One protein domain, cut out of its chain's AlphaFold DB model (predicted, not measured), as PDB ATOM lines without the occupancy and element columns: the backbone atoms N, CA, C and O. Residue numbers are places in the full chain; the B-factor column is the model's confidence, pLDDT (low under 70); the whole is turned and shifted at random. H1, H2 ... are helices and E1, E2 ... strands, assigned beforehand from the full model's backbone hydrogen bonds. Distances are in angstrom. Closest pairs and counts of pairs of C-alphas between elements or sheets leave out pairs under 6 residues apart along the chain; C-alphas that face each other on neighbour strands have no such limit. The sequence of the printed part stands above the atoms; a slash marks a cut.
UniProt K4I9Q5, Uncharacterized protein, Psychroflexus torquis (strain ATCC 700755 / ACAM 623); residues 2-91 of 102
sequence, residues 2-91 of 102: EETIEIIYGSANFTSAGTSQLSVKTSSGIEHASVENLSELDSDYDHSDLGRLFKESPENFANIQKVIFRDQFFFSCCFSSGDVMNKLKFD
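What this domain is: This is residues 2 to 91 of the 102 residues of an uncharacterized protein of Psychroflexus torquis (strain ATCC 700755 / ACAM 623) (UniProt K4I9Q5). One antiparallel sheet of five strands, strongly twisted, curls round the helix H1 like a half-open hand, and the short helix H2 sits outside that curl, over E4. The long axis runs from the turn between E1 and E2 at one end to H2 at the other, with E3 and E4 nearest the middle. The printed part has 90 residues with two named helices and five named strands, in the order H1 E1 E2 H2 E3 E4 E5; the sheet order is E1 - E2 - E3 - E4 - E5, antiparallel throughout, and the class is mixed, helices and strands. The whole is compact, with a radius of gyration of the C-alphas of 13.4 A and spans of 41 by 30 by 24 A.

Where its parts are: The printed part begins with H1, residues 2 to 11, 14.2 A from first to last C-alpha; C-alpha 2 is at (-43.680, 43.399, -13.760). E1 is residues 18 to 26, 24.9 A long, and E2 is residues 29 to 38, 28.7 A long, beginning with C-alpha 29 at (-30.934, 50.768, -20.966). H2 is residues 49 to 56, 10.5 A long. E3 is residues 61 to 69, 22.8 A long, and E4 is residues 72 to 81, 28.4 A long. E5 is residues 84 to 90, 18.9 A long, and ends with C-alpha 90 at (-48.031, 31.224, -16.627).

How they stand to each other: The sheet has E1 and E5 as its edge strands, and from edge to edge the strands' lines turn by 77 degrees while the way across it turns by 89 degrees. E1 and E2 form a hairpin, their directions at 154 degrees, with N 22 and O 33 at 2.8 A and N 31 and O 24 at 2.8 A, within hydrogen-bond range. E2 and E3 are antiparallel at 144 degrees, with N 36 and O 66 within range at 2.9 A. E3, E4 and E5 make a meander, each strand the antiparallel neighbour of the one before. In the hairpin of E3 and E4, at 164 degrees, N 65 and O 76 are 2.8 A apart, within range. In the hairpin of E4 and E5, at 158 degrees, N 77 and O 88 are 2.8 A apart, also within range. The sheet curls round H1, which is on it; the two make two layers, the helix on one face of the sheet. The closest C-alphas of H1 and E1 are those of Thr 4 and Thr 26, 7.0 A apart. The closest C-alphas of H1 and E4 are those of Tyr 9 and Ser 76, 7.1 A apart. H1 and E3 are near each other, with 8 pairs of C-alphas within 10 A. H2 is on the sheet too, at a height over the sheet of 10.0 A; it is over E4 and only just over E3, where 3 of its C-alphas fall. On the local plane its line stands at 35 degrees to that of E4, slantwise to the strands. The closest C-alphas of H2 and E5 are those of Leu 50 and Phe 90, 6.9 A apart. H1 and H2 are apart, and so are E1 and E5. In H1 and H2 every O i to N i+4 pair is within hydrogen-bond range.

The domain as a whole: The two C-alphas farthest apart are those of Gly 29 and Glu 56, at 41.4 A, while the first and last printed C-alphas, of Glu 2 and Asp 91, are 12.1 A apart. The printed part has no cut. No link is long: H1 to E1, with 6 residues, and E2 to H2, with 10, are short, and the other four are tight. The mean pLDDT of the printed part is 82.6; residues 2 to 17, of which 2 to 11 belong to H1, are under 70, so low in the model's confidence.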
ATOM      1  N   GLU A   2     -42.325  43.550 -13.210       58.91
ATOM      2  CA  GLU A   2     -43.680  43.399 -13.760       58.91
ATOM      3  C   GLU A   2     -43.925  44.309 -14.973       58.91
ATOM      4  O   GLU A   2     -44.144  43.771 -16.049       58.91
ATOM      5  N   GLU A   3     -43.678  45.624 -14.881       58.56
ATOM      6  CA  GLU A   3     -43.846  46.548 -16.029       58.56
ATOM      7  C   GLU A   3     -43.070  46.131 -17.296       58.56
ATOM      8  O   GLU A   3     -43.531  46.291 -18.421       58.56
ATOM      9  N   THR A   4     -41.855  45.589 -17.157       59.22
ATOM     10  CA  THR A   4     -41.048  45.156 -18.315       59.22
ATOM     11  C   THR A   4     -41.581  43.856 -18.908       59.22
ATOM     12  O   THR A   4     -41.595  43.691 -20.126       59.22
ATOM     13  N   ILE A   5     -42.047  42.950 -18.050       63.62
ATOM     14  CA  ILE A   5     -42.704  41.709 -18.456       63.62
ATOM     15  C   ILE A   5     -44.031  42.019 -19.163       63.62
ATOM     16  O   ILE A   5     -44.322  41.404 -20.186       63.62
ATOM     17  N   GLU A   6     -44.787  43.011 -18.693       63.47
ATOM     18  CA  GLU A   6     -46.002  43.513 -19.346       63.47
ATOM     19  C   GLU A   6     -45.715  44.108 -20.726       63.47
ATOM     20  O   GLU A   6     -46.409  43.789 -21.689       63.47
ATOM     21  N   ILE A   7     -44.647  44.904 -20.870       64.75
ATOM     22  CA  ILE A   7     -44.227  45.441 -22.177       64.75
ATOM     23  C   ILE A   7     -43.908  44.303 -23.159       64.75
ATOM     24  O   ILE A   7     -44.302  44.359 -24.330       64.75
ATOM     25  N   ILE A   8     -43.212  43.260 -22.694       64.19
ATOM     26  CA  ILE A   8     -42.896  42.087 -23.518       64.19
ATOM     27  C   ILE A   8     -44.181  41.342 -23.892       64.19
ATOM     28  O   ILE A   8     -44.371  41.012 -25.059       64.19
ATOM     29  N   TYR A   9     -45.091  41.144 -22.941       59.94
ATOM     30  CA  TYR A   9     -46.372  40.468 -23.143       59.94
ATOM     31  C   TYR A   9     -47.304  41.202 -24.124       59.94
ATOM     32  O   TYR A   9     -47.914  40.588 -25.006       59.94
ATOM     33  N   GLY A  10     -47.361  42.533 -24.039       58.97
ATOM     34  CA  GLY A  10     -48.089  43.374 -24.991       58.97
ATOM     35  C   GLY A  10     -47.514  43.308 -26.411       58.97
ATOM     36  O   GLY A  10     -48.259  43.416 -27.384       58.97
ATOM     37  N   SER A  11     -46.206  43.069 -26.534       58.09
ATOM     38  CA  SER A  11     -45.477  43.032 -27.811       58.09
ATOM     39  C   SER A  11     -45.345  41.627 -28.412       58.09
ATOM     40  O   SER A  11     -45.092  41.488 -29.610       58.09
ATOM     41  N   ALA A  12     -45.512  40.575 -27.608       56.28
ATOM     42  CA  ALA A  12     -45.352  39.188 -28.022       56.28
ATOM     43  C   ALA A  12     -46.587  38.692 -28.794       56.28
ATOM     44  O   ALA A  12     -47.480  38.050 -28.256       56.28
ATOM     45  N   ASN A  13     -46.637  39.020 -30.087       56.06
ATOM     46  CA  ASN A  13     -47.533  38.419 -31.083       56.06
ATOM     47  C   ASN A  13     -46.700  37.716 -32.172       56.06
ATOM     48  O   ASN A  13     -46.961  37.854 -33.367       56.06
ATOM     49  N   PHE A  14     -45.633  37.020 -31.777       61.00
ATOM     50  CA  PHE A  14     -44.749  36.348 -32.730       61.00
ATOM     51  C   PHE A  14     -45.394  35.056 -33.238       61.00
ATOM     52  O   PHE A  14     -45.783  34.200 -32.454       61.00
ATOM     53  N   THR A  15     -45.525  34.933 -34.555       55.91
ATOM     54  CA  THR A  15     -46.118  33.766 -35.233       55.91
ATOM     55  C   THR A  15     -45.084  32.935 -35.996       55.91
ATOM     56  O   THR A  15     -45.446  31.974 -36.670       55.91
ATOM     57  N   SER A  16     -43.793  33.286 -35.929       55.84
ATOM     58  CA  SER A  16     -42.737  32.525 -36.605       55.84
ATOM     59  C   SER A  16     -42.236  31.384 -35.728       55.84
ATOM     60  O   SER A  16     -41.875  31.613 -34.576       55.84
ATOM     61  N   ALA A  17     -42.128  30.181 -36.291       61.16
ATOM     62  CA  ALA A  17     -41.488  29.054 -35.624       61.16
ATOM     63  C   ALA A  17     -40.045  29.392 -35.199       61.16
ATOM     64  O   ALA A  17     -39.299  30.022 -35.953       61.16
ATOM     65  N   GLY A  18     -39.656  28.945 -34.001       72.31
ATOM     66  CA  GLY A  18     -38.303  29.094 -33.463       72.31
ATOM     67  C   GLY A  18     -38.134  30.230 -32.451       72.31
ATOM     68  O   GLY A  18     -39.100  30.740 -31.874       72.31
ATOM     69  N   THR A  19     -36.872  30.592 -32.217       80.62
ATOM     70  CA  THR A  19     -36.459  31.576 -31.210       80.62
ATOM     71  C   THR A  19     -36.288  32.960 -31.831       80.62
ATOM     72  O   THR A  19     -35.505  33.149 -32.761       80.62
ATOM     73  N   SER A  20     -36.992  33.946 -31.290       81.75
ATOM     74  CA  SER A  20     -36.860  35.365 -31.626       81.75
ATOM     75  C   SER A  20     -36.149  36.125 -30.506       81.75
ATOM     76  O   SER A  20     -36.188  35.727 -29.341       81.75
ATOM     77  N   GLN A  21     -35.505  37.240 -30.851       81.38
ATOM     78  CA  GLN A  21     -34.935  38.180 -29.883       81.38
ATOM     79  C   GLN A  21     -35.700  39.501 -29.933       81.38
ATOM     80  O   GLN A  21     -35.869  40.091 -30.999       81.38
ATOM     81  N   LEU A  22     -36.140  39.977 -28.774       80.25
ATOM     82  CA  LEU A  22     -36.807  41.257 -28.591       80.25
ATOM     83  C   LEU A  22     -35.855  42.208 -27.862       80.25
ATOM     84  O   LEU A  22     -35.262  41.840 -26.853       80.25
ATOM     85  N   SER A  23     -35.722  43.440 -28.354       79.94
ATOM     86  CA  SER A  23     -35.025  44.505 -27.625       79.94
ATOM     87  C   SER A  23     -36.044  45.337 -26.853       79.94
ATOM     88  O   SER A  23     -36.940  45.932 -27.448       79.94
ATOM     89  N   VAL A  24     -35.903  45.387 -25.536       78.62
ATOM     90  CA  VAL A  24     -36.780  46.102 -24.612       78.62
ATOM     91  C   VAL A  24     -36.015  47.278 -24.036       78.62
ATOM     92  O   VAL A  24     -34.914  47.123 -23.515       78.62
ATOM     93  N   LYS A  25     -36.588  48.475 -24.129       77.50
ATOM     94  CA  LYS A  25     -36.014  49.662 -23.500       77.50
ATOM     95  C   LYS A  25     -36.529  49.762 -22.067       77.50
ATOM     96  O   LYS A  25     -37.708  50.026 -21.860       77.50
ATOM     97  N   THR A  26     -35.645  49.577 -21.096       77.56
ATOM     98  CA  THR A  26     -35.927  49.728 -19.664       77.56
ATOM     99  C   THR A  26     -35.268  50.994 -19.113       77.56
ATOM    100  O   THR A  26     -34.521  51.690 -19.807       77.56
ATOM    101  N   SER A  27     -35.511  51.299 -17.835       76.19
ATOM    102  CA  SER A  27     -34.823  52.383 -17.117       76.19
ATOM    103  C   SER A  27     -33.305  52.185 -17.029       76.19
ATOM    104  O   SER A  27     -32.572  53.151 -16.827       76.19
ATOM    105  N   SER A  28     -32.828  50.947 -17.196       77.56
ATOM    106  CA  SER A  28     -31.408  50.578 -17.137       77.56
ATOM    107  C   SER A  28     -30.715  50.617 -18.506       77.56
ATOM    108  O   SER A  28     -29.493  50.512 -18.566       77.56
ATOM    109  N   GLY A  29     -31.466  50.775 -19.603       83.81
ATOM    110  CA  GLY A  29     -30.934  50.768 -20.966       83.81
ATOM    111  C   GLY A  29     -31.742  49.888 -21.919       83.81
ATOM    112  O   GLY A  29     -32.914  49.614 -21.687       83.81
ATOM    113  N   ILE A  30     -31.125  49.479 -23.029       83.50
ATOM    114  CA  ILE A  30     -31.706  48.485 -23.942       83.50
ATOM    115  C   ILE A  30     -31.289  47.102 -23.457       83.50
ATOM    116  O   ILE A  30     -30.107  46.855 -23.230       83.50
ATOM    117  N   GLU A  31     -32.256  46.206 -23.330       84.56
ATOM    118  CA  GLU A  31     -32.058  44.839 -22.867       84.56
ATOM    119  C   GLU A  31     -32.723  43.848 -23.803       84.56
ATOM    120  O   GLU A  31     -33.649  44.193 -24.534       84.56
ATOM    121  N   HIS A  32     -32.253  42.607 -23.784       83.62
ATOM    122  CA  HIS A  32     -32.727  41.583 -24.701       83.62
ATOM    123  C   HIS A  32     -33.583  40.557 -23.965       83.62
ATOM    124  O   HIS A  32     -33.171  40.010 -22.944       83.62
ATOM    125  N   ALA A  33     -34.766  40.292 -24.507       85.75
ATOM    126  CA  ALA A  33     -35.584  39.145 -24.153       85.75
ATOM    127  C   ALA A  33     -35.531  38.128 -25.297       85.75
ATOM    128  O   ALA A  33     -35.492  38.502 -26.472       85.75
ATOM    129  N   SER A  34     -35.528  36.844 -24.964       87.69
ATOM    130  CA  SER A  34     -35.669  35.766 -25.937       87.69
ATOM    131  C   SER A  34     -37.089  35.223 -25.879       87.69
ATOM    132  O   SER A  34     -37.649  35.068 -24.800       87.69
ATOM    133  N   VAL A  35     -37.684  34.970 -27.037       88.50
ATOM    134  CA  VAL A  35     -39.016  34.380 -27.153       88.50
ATOM    135  C   VAL A  35     -38.880  33.097 -27.947       88.50
ATOM    136  O   VAL A  35     -38.490  33.133 -29.110       88.50
ATOM    137  N   GLU A  36     -39.193  31.973 -27.330       89.44
ATOM    138  CA  GLU A  36     -39.194  30.658 -27.956       89.44
ATOM    139  C   GLU A  36     -40.639  30.214 -28.184       89.44
ATOM    140  O   GLU A  36     -41.428  30.166 -27.244       89.44
ATOM    141  N   ASN A  37     -41.001  29.923 -29.436       87.88
ATOM    142  CA  ASN A  37     -42.322  29.392 -29.772       87.88
ATOM    143  C   ASN A  37     -42.292  27.865 -29.649       87.88
ATOM    144  O   ASN A  37     -41.528  27.208 -30.360       87.88
ATOM    145  N   LEU A  38     -43.119  27.326 -28.759       88.31
ATOM    146  CA  LEU A  38     -43.193  25.908 -28.440       88.31
ATOM    147  C   LEU A  38     -44.343  25.255 -29.206       88.31
ATOM    148  O   LEU A  38     -45.485  25.708 -29.142       88.31
ATOM    149  N   SER A  39     -44.037  24.178 -29.927       83.06
ATOM    150  CA  SER A  39     -45.045  23.317 -30.560       83.06
ATOM    151  C   SER A  39     -45.566  22.232 -29.620       83.06
ATOM    152  O   SER A  39     -46.663  21.722 -29.820       83.06
ATOM    153  N   GLU A  40     -44.767  21.867 -28.621       86.06
ATOM    154  CA  GLU A  40     -45.062  20.842 -27.626       86.06
ATOM    155  C   GLU A  40     -44.600  21.341 -26.257       86.06
ATOM    156  O   GLU A  40     -43.665  22.144 -26.159       86.06
ATOM    157  N   LEU A  41     -45.270  20.875 -25.208       89.38
ATOM    158  CA  LEU A  41     -44.899  21.156 -23.832       89.38
ATOM    159  C   LEU A  41     -44.114  19.968 -23.269       89.38
ATOM    160  O   LEU A  41     -44.475  18.820 -23.519       89.38
ATOM    161  N   ASP A  42     -43.044  20.243 -22.523       89.69
ATOM    162  CA  ASP A  42     -42.285  19.184 -21.854       89.69
ATOM    163  C   ASP A  42     -43.158  18.477 -20.804       89.69
ATOM    164  O   ASP A  42     -43.972  19.108 -20.126       89.69
ATOM    165  N   SER A  43     -42.938  17.173 -20.642       90.88
ATOM    166  CA  SER A  43     -43.563  16.322 -19.627       90.88
ATOM    167  C   SER A  43     -43.368  16.832 -18.197       90.88
ATOM    168  O   SER A  43     -44.205  16.572 -17.330       90.88
ATOM    169  N   ASP A  44     -42.320  17.623 -17.952       92.88
ATOM    170  CA  ASP A  44     -42.107  18.301 -16.672       92.88
ATOM    171  C   ASP A  44     -43.294  19.197 -16.281       92.88
ATOM    172  O   ASP A  44     -43.544  19.392 -15.095       92.88
ATOM    173  N   TYR A  45     -44.088  19.683 -17.239       94.00
ATOM    174  CA  TYR A  45     -45.244  20.541 -16.983       94.00
ATOM    175  C   TYR A  45     -46.575  19.792 -16.865       94.00
ATOM    176  O   TYR A  45     -47.592  20.439 -16.616       94.00
ATOM    177  N   ASP A  46     -46.611  18.461 -16.972       93.44
ATOM    178  CA  ASP A  46     -47.856  17.665 -16.952       93.44
ATOM    179  C   ASP A  46     -48.721  17.889 -15.698       93.44
ATOM    180  O   ASP A  46     -49.935  17.680 -15.714       93.44
ATOM    181  N   HIS A  47     -48.091  18.304 -14.598       93.81
ATOM    182  CA  HIS A  47     -48.736  18.566 -13.314       93.81
ATOM    183  C   HIS A  47     -49.156  20.033 -13.112       93.81
ATOM    184  O   HIS A  47     -49.852  20.333 -12.142       93.81
ATOM    185  N   SER A  48     -48.739  20.929 -14.007       96.12
ATOM    186  CA  SER A  48     -49.000  22.369 -13.942       96.12
ATOM    187  C   SER A  48     -50.365  22.740 -14.531       96.12
ATOM    188  O   SER A  48     -50.996  21.940 -15.231       96.12
ATOM    189  N   ASP A  49     -50.825  23.970 -14.290       95.00
ATOM    190  CA  ASP A  49     -52.051  24.477 -14.918       95.00
ATOM    191  C   ASP A  49     -51.906  24.556 -16.442       95.00
ATOM    192  O   ASP A  49     -52.829  24.184 -17.167       95.00
ATOM    193  N   LEU A  50     -50.731  24.975 -16.928       95.12
ATOM    194  CA  LEU A  50     -50.404  25.005 -18.351       95.12
ATOM    195  C   LEU A  50     -50.499  23.610 -18.977       95.12
ATOM    196  O   LEU A  50     -51.160  23.445 -20.002       95.12
ATOM    197  N   GLY A  51     -49.880  22.600 -18.357       94.94
ATOM    198  CA  GLY A  51     -49.895  21.230 -18.876       94.94
ATOM    199  C   GLY A  51     -51.275  20.588 -18.829       94.94
ATOM    200  O   GLY A  51     -51.691  19.948 -19.796       94.94
ATOM    201  N   ARG A  52     -52.040  20.825 -17.757       93.75
ATOM    202  CA  ARG A  52     -53.445  20.405 -17.682       93.75
ATOM    203  C   ARG A  52     -54.278  21.024 -18.801       93.75
ATOM    204  O   ARG A  52     -54.962  20.291 -19.511       93.75
ATOM    205  N   LEU A  53     -54.180  22.340 -18.997       93.00
ATOM    206  CA  LEU A  53     -54.931  23.045 -20.032       93.00
ATOM    207  C   LEU A  53     -54.519  22.586 -21.440       93.00
ATOM    208  O   LEU A  53     -55.381  22.350 -22.286       93.00
ATOM    209  N   PHE A  54     -53.217  22.400 -21.678       92.81
ATOM    210  CA  PHE A  54     -52.690  21.886 -22.945       92.81
ATOM    211  C   PHE A  54     -53.187  20.473 -23.254       92.81
ATOM    212  O   PHE A  54     -53.504  20.172 -24.398       92.81
ATOM    213  N   LYS A  55     -53.312  19.610 -22.244       91.75
ATOM    214  CA  LYS A  55     -53.821  18.245 -22.411       91.75
ATOM    215  C   LYS A  55     -55.331  18.188 -22.642       91.75
ATOM    216  O   LYS A  55     -55.800  17.329 -23.385       91.75
ATOM    217  N   GLU A  56     -56.089  19.054 -21.976       92.25
ATOM    218  CA  GLU A  56     -57.552  19.096 -22.074       92.25
ATOM    219  C   GLU A  56     -58.036  19.719 -23.388       92.25
ATOM    220  O   GLU A  56     -59.092  19.336 -23.891       92.25
ATOM    221  N   SER A  57     -57.303  20.691 -23.938       90.06
ATOM    222  CA  SER A  57     -57.700  21.405 -25.159       90.06
ATOM    223  C   SER A  57     -56.488  21.921 -25.951       90.06
ATOM    224  O   SER A  57     -56.307  23.139 -26.068       90.06
ATOM    225  N   PRO A  58     -55.638  21.034 -26.499       89.19
ATOM    226  CA  PRO A  58     -54.439  21.438 -27.237       89.19
ATOM    227  C   PRO A  58     -54.767  22.292 -28.469       89.19
ATOM    228  O   PRO A  58     -54.055  23.245 -28.770       89.19
ATOM    229  N   GLU A  59     -55.876  22.006 -29.152       89.06
ATOM    230  CA  GLU A  59     -56.338  22.731 -30.339       89.06
ATOM    231  C   GLU A  59     -56.731  24.187 -30.060       89.06
ATOM    232  O   GLU A  59     -56.759  25.007 -30.978       89.06
ATOM    233  N   ASN A  60     -57.007  24.518 -28.797       90.31
ATOM    234  CA  ASN A  60     -57.345  25.875 -28.392       90.31
ATOM    235  C   ASN A  60     -56.096  26.745 -28.211       90.31
ATOM    236  O   ASN A  60     -56.212  27.970 -28.167       90.31
ATOM    237  N   PHE A  61     -54.897  26.161 -28.145       89.25
ATOM    238  CA  PHE A  61     -53.658  26.929 -28.142       89.25
ATOM    239  C   PHE A  61     -53.285  27.342 -29.563       89.25
ATOM    240  O   PHE A  61     -52.781  26.552 -30.357       89.25
ATOM    241  N   ALA A  62     -53.469  28.624 -29.872       87.06
ATOM    242  CA  ALA A  62     -52.957  29.200 -31.111       87.06
ATOM    243  C   ALA A  62     -51.425  29.332 -31.079       87.06
ATOM    244  O   ALA A  62     -50.777  29.251 -32.121       87.06
ATOM    245  N   ASN A  63     -50.854  29.572 -29.892       86.94
ATOM    246  CA  ASN A  63     -49.411  29.587 -29.661       86.94
ATOM    247  C   ASN A  63     -49.088  29.434 -28.164       86.94
ATOM    248  O   ASN A  63     -49.836  29.938 -27.321       86.94
ATOM    249  N   ILE A  64     -47.944  28.818 -27.862       90.25
ATOM    250  CA  ILE A  64     -47.302  28.770 -26.546       90.25
ATOM    251  C   ILE A  64     -45.905  29.368 -26.694       90.25
ATOM    252  O   ILE A  64     -45.086  28.883 -27.471       90.25
ATOM    253  N   GLN A  65     -45.612  30.422 -25.941       90.81
ATOM    254  CA  GLN A  65     -44.330  31.115 -26.006       90.81
ATOM    255  C   GLN A  65     -43.629  31.075 -24.662       90.81
ATOM    256  O   GLN A  65     -44.166  31.576 -23.679       90.81
ATOM    257  N   LYS A  66     -42.402  30.560 -24.628       92.19
ATOM    258  CA  LYS A  66     -41.504  30.709 -23.484       92.19
ATOM    259  C   LYS A  66     -40.712  31.999 -23.647       92.19
ATOM    260  O   LYS A  66     -39.923  32.150 -24.578       92.19
ATOM    261  N   VAL A  67     -40.938  32.948 -22.750       89.25
ATOM    262  CA  VAL A  67     -40.285  34.257 -22.766       89.25
ATOM    263  C   VAL A  67     -39.205  34.277 -21.700       89.25
ATOM    264  O   VAL A  67     -39.516  34.146 -20.523       89.25
ATOM    265  N   ILE A  68     -37.950  34.464 -22.102       90.25
ATOM    266  CA  ILE A  68     -36.772  34.468 -21.231       90.25
ATOM    267  C   ILE A  68     -36.220  35.893 -21.140       90.25
ATOM    268  O   ILE A  68     -35.917  36.518 -22.158       90.25
ATOM    269  N   PHE A  69     -36.051  36.408 -19.925       86.62
ATOM    270  CA  PHE A  69     -35.505  37.736 -19.654       86.62
ATOM    271  C   PHE A  69     -34.721  37.743 -18.338       86.62
ATOM    272  O   PHE A  69     -35.253  37.332 -17.310       86.62
ATOM    273  N   ARG A  70     -33.472  38.240 -18.358       82.94
ATOM    274  CA  ARG A  70     -32.585  38.341 -17.174       82.94
ATOM    275  C   ARG A  70     -32.584  37.064 -16.310       82.94
ATOM    276  O   ARG A  70     -32.839  37.123 -15.110       82.94
ATOM    277  N   ASP A  71     -32.357  35.919 -16.954       84.62
ATOM    278  CA  ASP A  71     -32.298  34.577 -16.343       84.62
ATOM    279  C   ASP A  71     -33.607  34.049 -15.728       84.62
ATOM    280  O   ASP A  71     -33.620  32.987 -15.110       84.62
ATOM    281  N   GLN A  72     -34.726  34.743 -15.930       88.81
ATOM    282  CA  GLN A  72     -36.063  34.269 -15.578       88.81
ATOM    283  C   GLN A  72     -36.854  33.960 -16.842       88.81
ATOM    284  O   GLN A  72     -36.554  34.489 -17.916       88.81
ATOM    285  N   PHE A  73     -37.885  33.128 -16.725       91.50
ATOM    286  CA  PHE A  73     -38.821  32.923 -17.819       91.50
ATOM    287  C   PHE A  73     -40.257  32.758 -17.338       91.50
ATOM    288  O   PHE A  73     -40.512  32.470 -16.172       91.50
ATOM    289  N   PHE A  74     -41.186  32.957 -18.262       91.94
ATOM    290  CA  PHE A  74     -42.612  32.718 -18.086       91.94
ATOM    291  C   PHE A  74     -43.196  32.222 -19.413       91.94
ATOM    292  O   PHE A  74     -42.569  32.387 -20.467       91.94
ATOM    293  N   PHE A  75     -44.390  31.639 -19.376       91.81
ATOM    294  CA  PHE A  75     -45.119  31.270 -20.584       91.81
ATOM    295  C   PHE A  75     -46.196  32.297 -20.907       91.81
ATOM    296  O   PHE A  75     -46.949  32.732 -20.039       91.81
ATOM    297  N   SER A  76     -46.291  32.660 -22.178       89.94
ATOM    298  CA  SER A  76     -47.361  33.474 -22.742       89.94
ATOM    299  C   SER A  76     -48.094  32.644 -23.782       89.94
ATOM    300  O   SER A  76     -47.490  32.192 -24.754       89.94
ATOM    301  N   CYS A  77     -49.390  32.430 -23.582       89.06
ATOM    302  CA  CYS A  77     -50.203  31.579 -24.438       89.06
ATOM    303  C   CYS A  77     -51.357  32.371 -25.042       89.06
ATOM    304  O   CYS A  77     -52.082  33.062 -24.328       89.06
ATOM    305  N   CYS A  78     -51.566  32.224 -26.348       87.75
ATOM    306  CA  CYS A  78     -52.795  32.666 -26.999       87.75
ATOM    307  C   CYS A  78     -53.772  31.488 -27.002       87.75
ATOM    308  O   CYS A  78     -53.554  30.515 -27.725       87.75
ATOM    309  N   PHE A  79     -54.816  31.571 -26.182       88.56
ATOM    310  CA  PHE A  79     -55.795  30.512 -25.967       88.56
ATOM    311  C   PHE A  79     -57.178  30.930 -26.476       88.56
ATOM    312  O   PHE A  79     -57.754  31.923 -26.024       88.56
ATOM    313  N   SER A  80     -57.728  30.163 -27.408       89.00
ATOM    314  CA  SER A  80     -59.069  30.352 -27.952       89.00
ATOM    315  C   SER A  80     -60.109  29.717 -27.031       89.00
ATOM    316  O   SER A  80     -60.058  28.532 -26.726       89.00
ATOM    317  N   SER A  81     -61.077  30.514 -26.589       84.69
ATOM    318  CA  SER A  81     -62.240  30.046 -25.836       84.69
ATOM    319  C   SER A  81     -63.503  30.469 -26.580       84.69
ATOM    320  O   SER A  81     -64.043  31.553 -26.346       84.69
ATOM    321  N   GLY A  82     -63.958  29.620 -27.506       84.75
ATOM    322  CA  GLY A  82     -65.034  29.959 -28.440       84.75
ATOM    323  C   GLY A  82     -64.574  31.021 -29.441       84.75
ATOM    324  O   GLY A  82     -63.510  30.889 -30.037       84.75
ATOM    325  N   ASP A  83     -65.340  32.103 -29.588       82.38
ATOM    326  CA  ASP A  83     -65.024  33.196 -30.523       82.38
ATOM    327  C   ASP A  83     -64.011  34.220 -29.968       82.38
ATOM    328  O   ASP A  83     -63.683  35.204 -30.634       82.38
ATOM    329  N   VAL A  84     -63.516  34.019 -28.741       84.69
ATOM    330  CA  VAL A  84     -62.598  34.948 -28.067       84.69
ATOM    331  C   VAL A  84     -61.198  34.350 -27.984       84.69
ATOM    332  O   VAL A  84     -61.018  33.216 -27.542       84.69
ATOM    333  N   MET A  85     -60.192  35.138 -28.369       83.81
ATOM    334  CA  MET A  85     -58.782  34.827 -28.137       83.81
ATOM    335  C   MET A  85     -58.326  35.509 -26.846       83.81
ATOM    336  O   MET A  85     -58.270  36.737 -26.779       83.81
ATOM    337  N   ASN A  86     -57.995  34.716 -25.834       85.88
ATOM    338  CA  ASN A  86     -57.452  35.194 -24.570       85.88
ATOM    339  C   ASN A  86     -55.934  35.058 -24.573       85.88
ATOM    340  O   ASN A  86     -55.388  34.098 -25.114       85.88
ATOM    341  N   LYS A  87     -55.249  35.998 -23.925       86.38
ATOM    342  CA  LYS A  87     -53.845  35.813 -23.575       86.38
ATOM    343  C   LYS A  87     -53.768  35.335 -22.126       86.38
ATOM    344  O   LYS A  87     -54.323  35.975 -21.230       86.38
ATOM    345  N   LEU A  88     -53.131  34.189 -21.925       89.69
ATOM    346  CA  LEU A  88     -52.895  33.583 -20.619       89.69
ATOM    347  C   LEU A  88     -51.402  33.632 -20.318       89.69
ATOM    348  O   LEU A  88     -50.576  33.355 -21.191       89.69
ATOM    349  N   LYS A  89     -51.065  33.966 -19.077       90.12
ATOM    350  CA  LYS A  89     -49.691  34.020 -18.603       90.12
ATOM    351  C   LYS A  89     -49.497  32.962 -17.531       90.12
ATOM    352  O   LYS A  89     -50.309  32.862 -16.619       90.12
ATOM    353  N   PHE A  90     -48.415  32.207 -17.631       92.88
ATOM    354  CA  PHE A  90     -48.031  31.224 -16.627       92.88
ATOM    355  C   PHE A  90     -46.621  31.521 -16.149       92.88
ATOM    356  O   PHE A  90     -45.792  31.990 -16.932       92.88
ATOM    357  N   ASP A  91     -46.344  31.270 -14.879       93.50
ATOM    358  CA  ASP A  91     -44.999  31.426 -14.335       93.50
ATOM    359  C   ASP A  91     -44.040  30.329 -14.844       93.50
ATOM    360  O   ASP A  91     -44.372  29.533 -15.726       93.50
TER     361      ASP A  91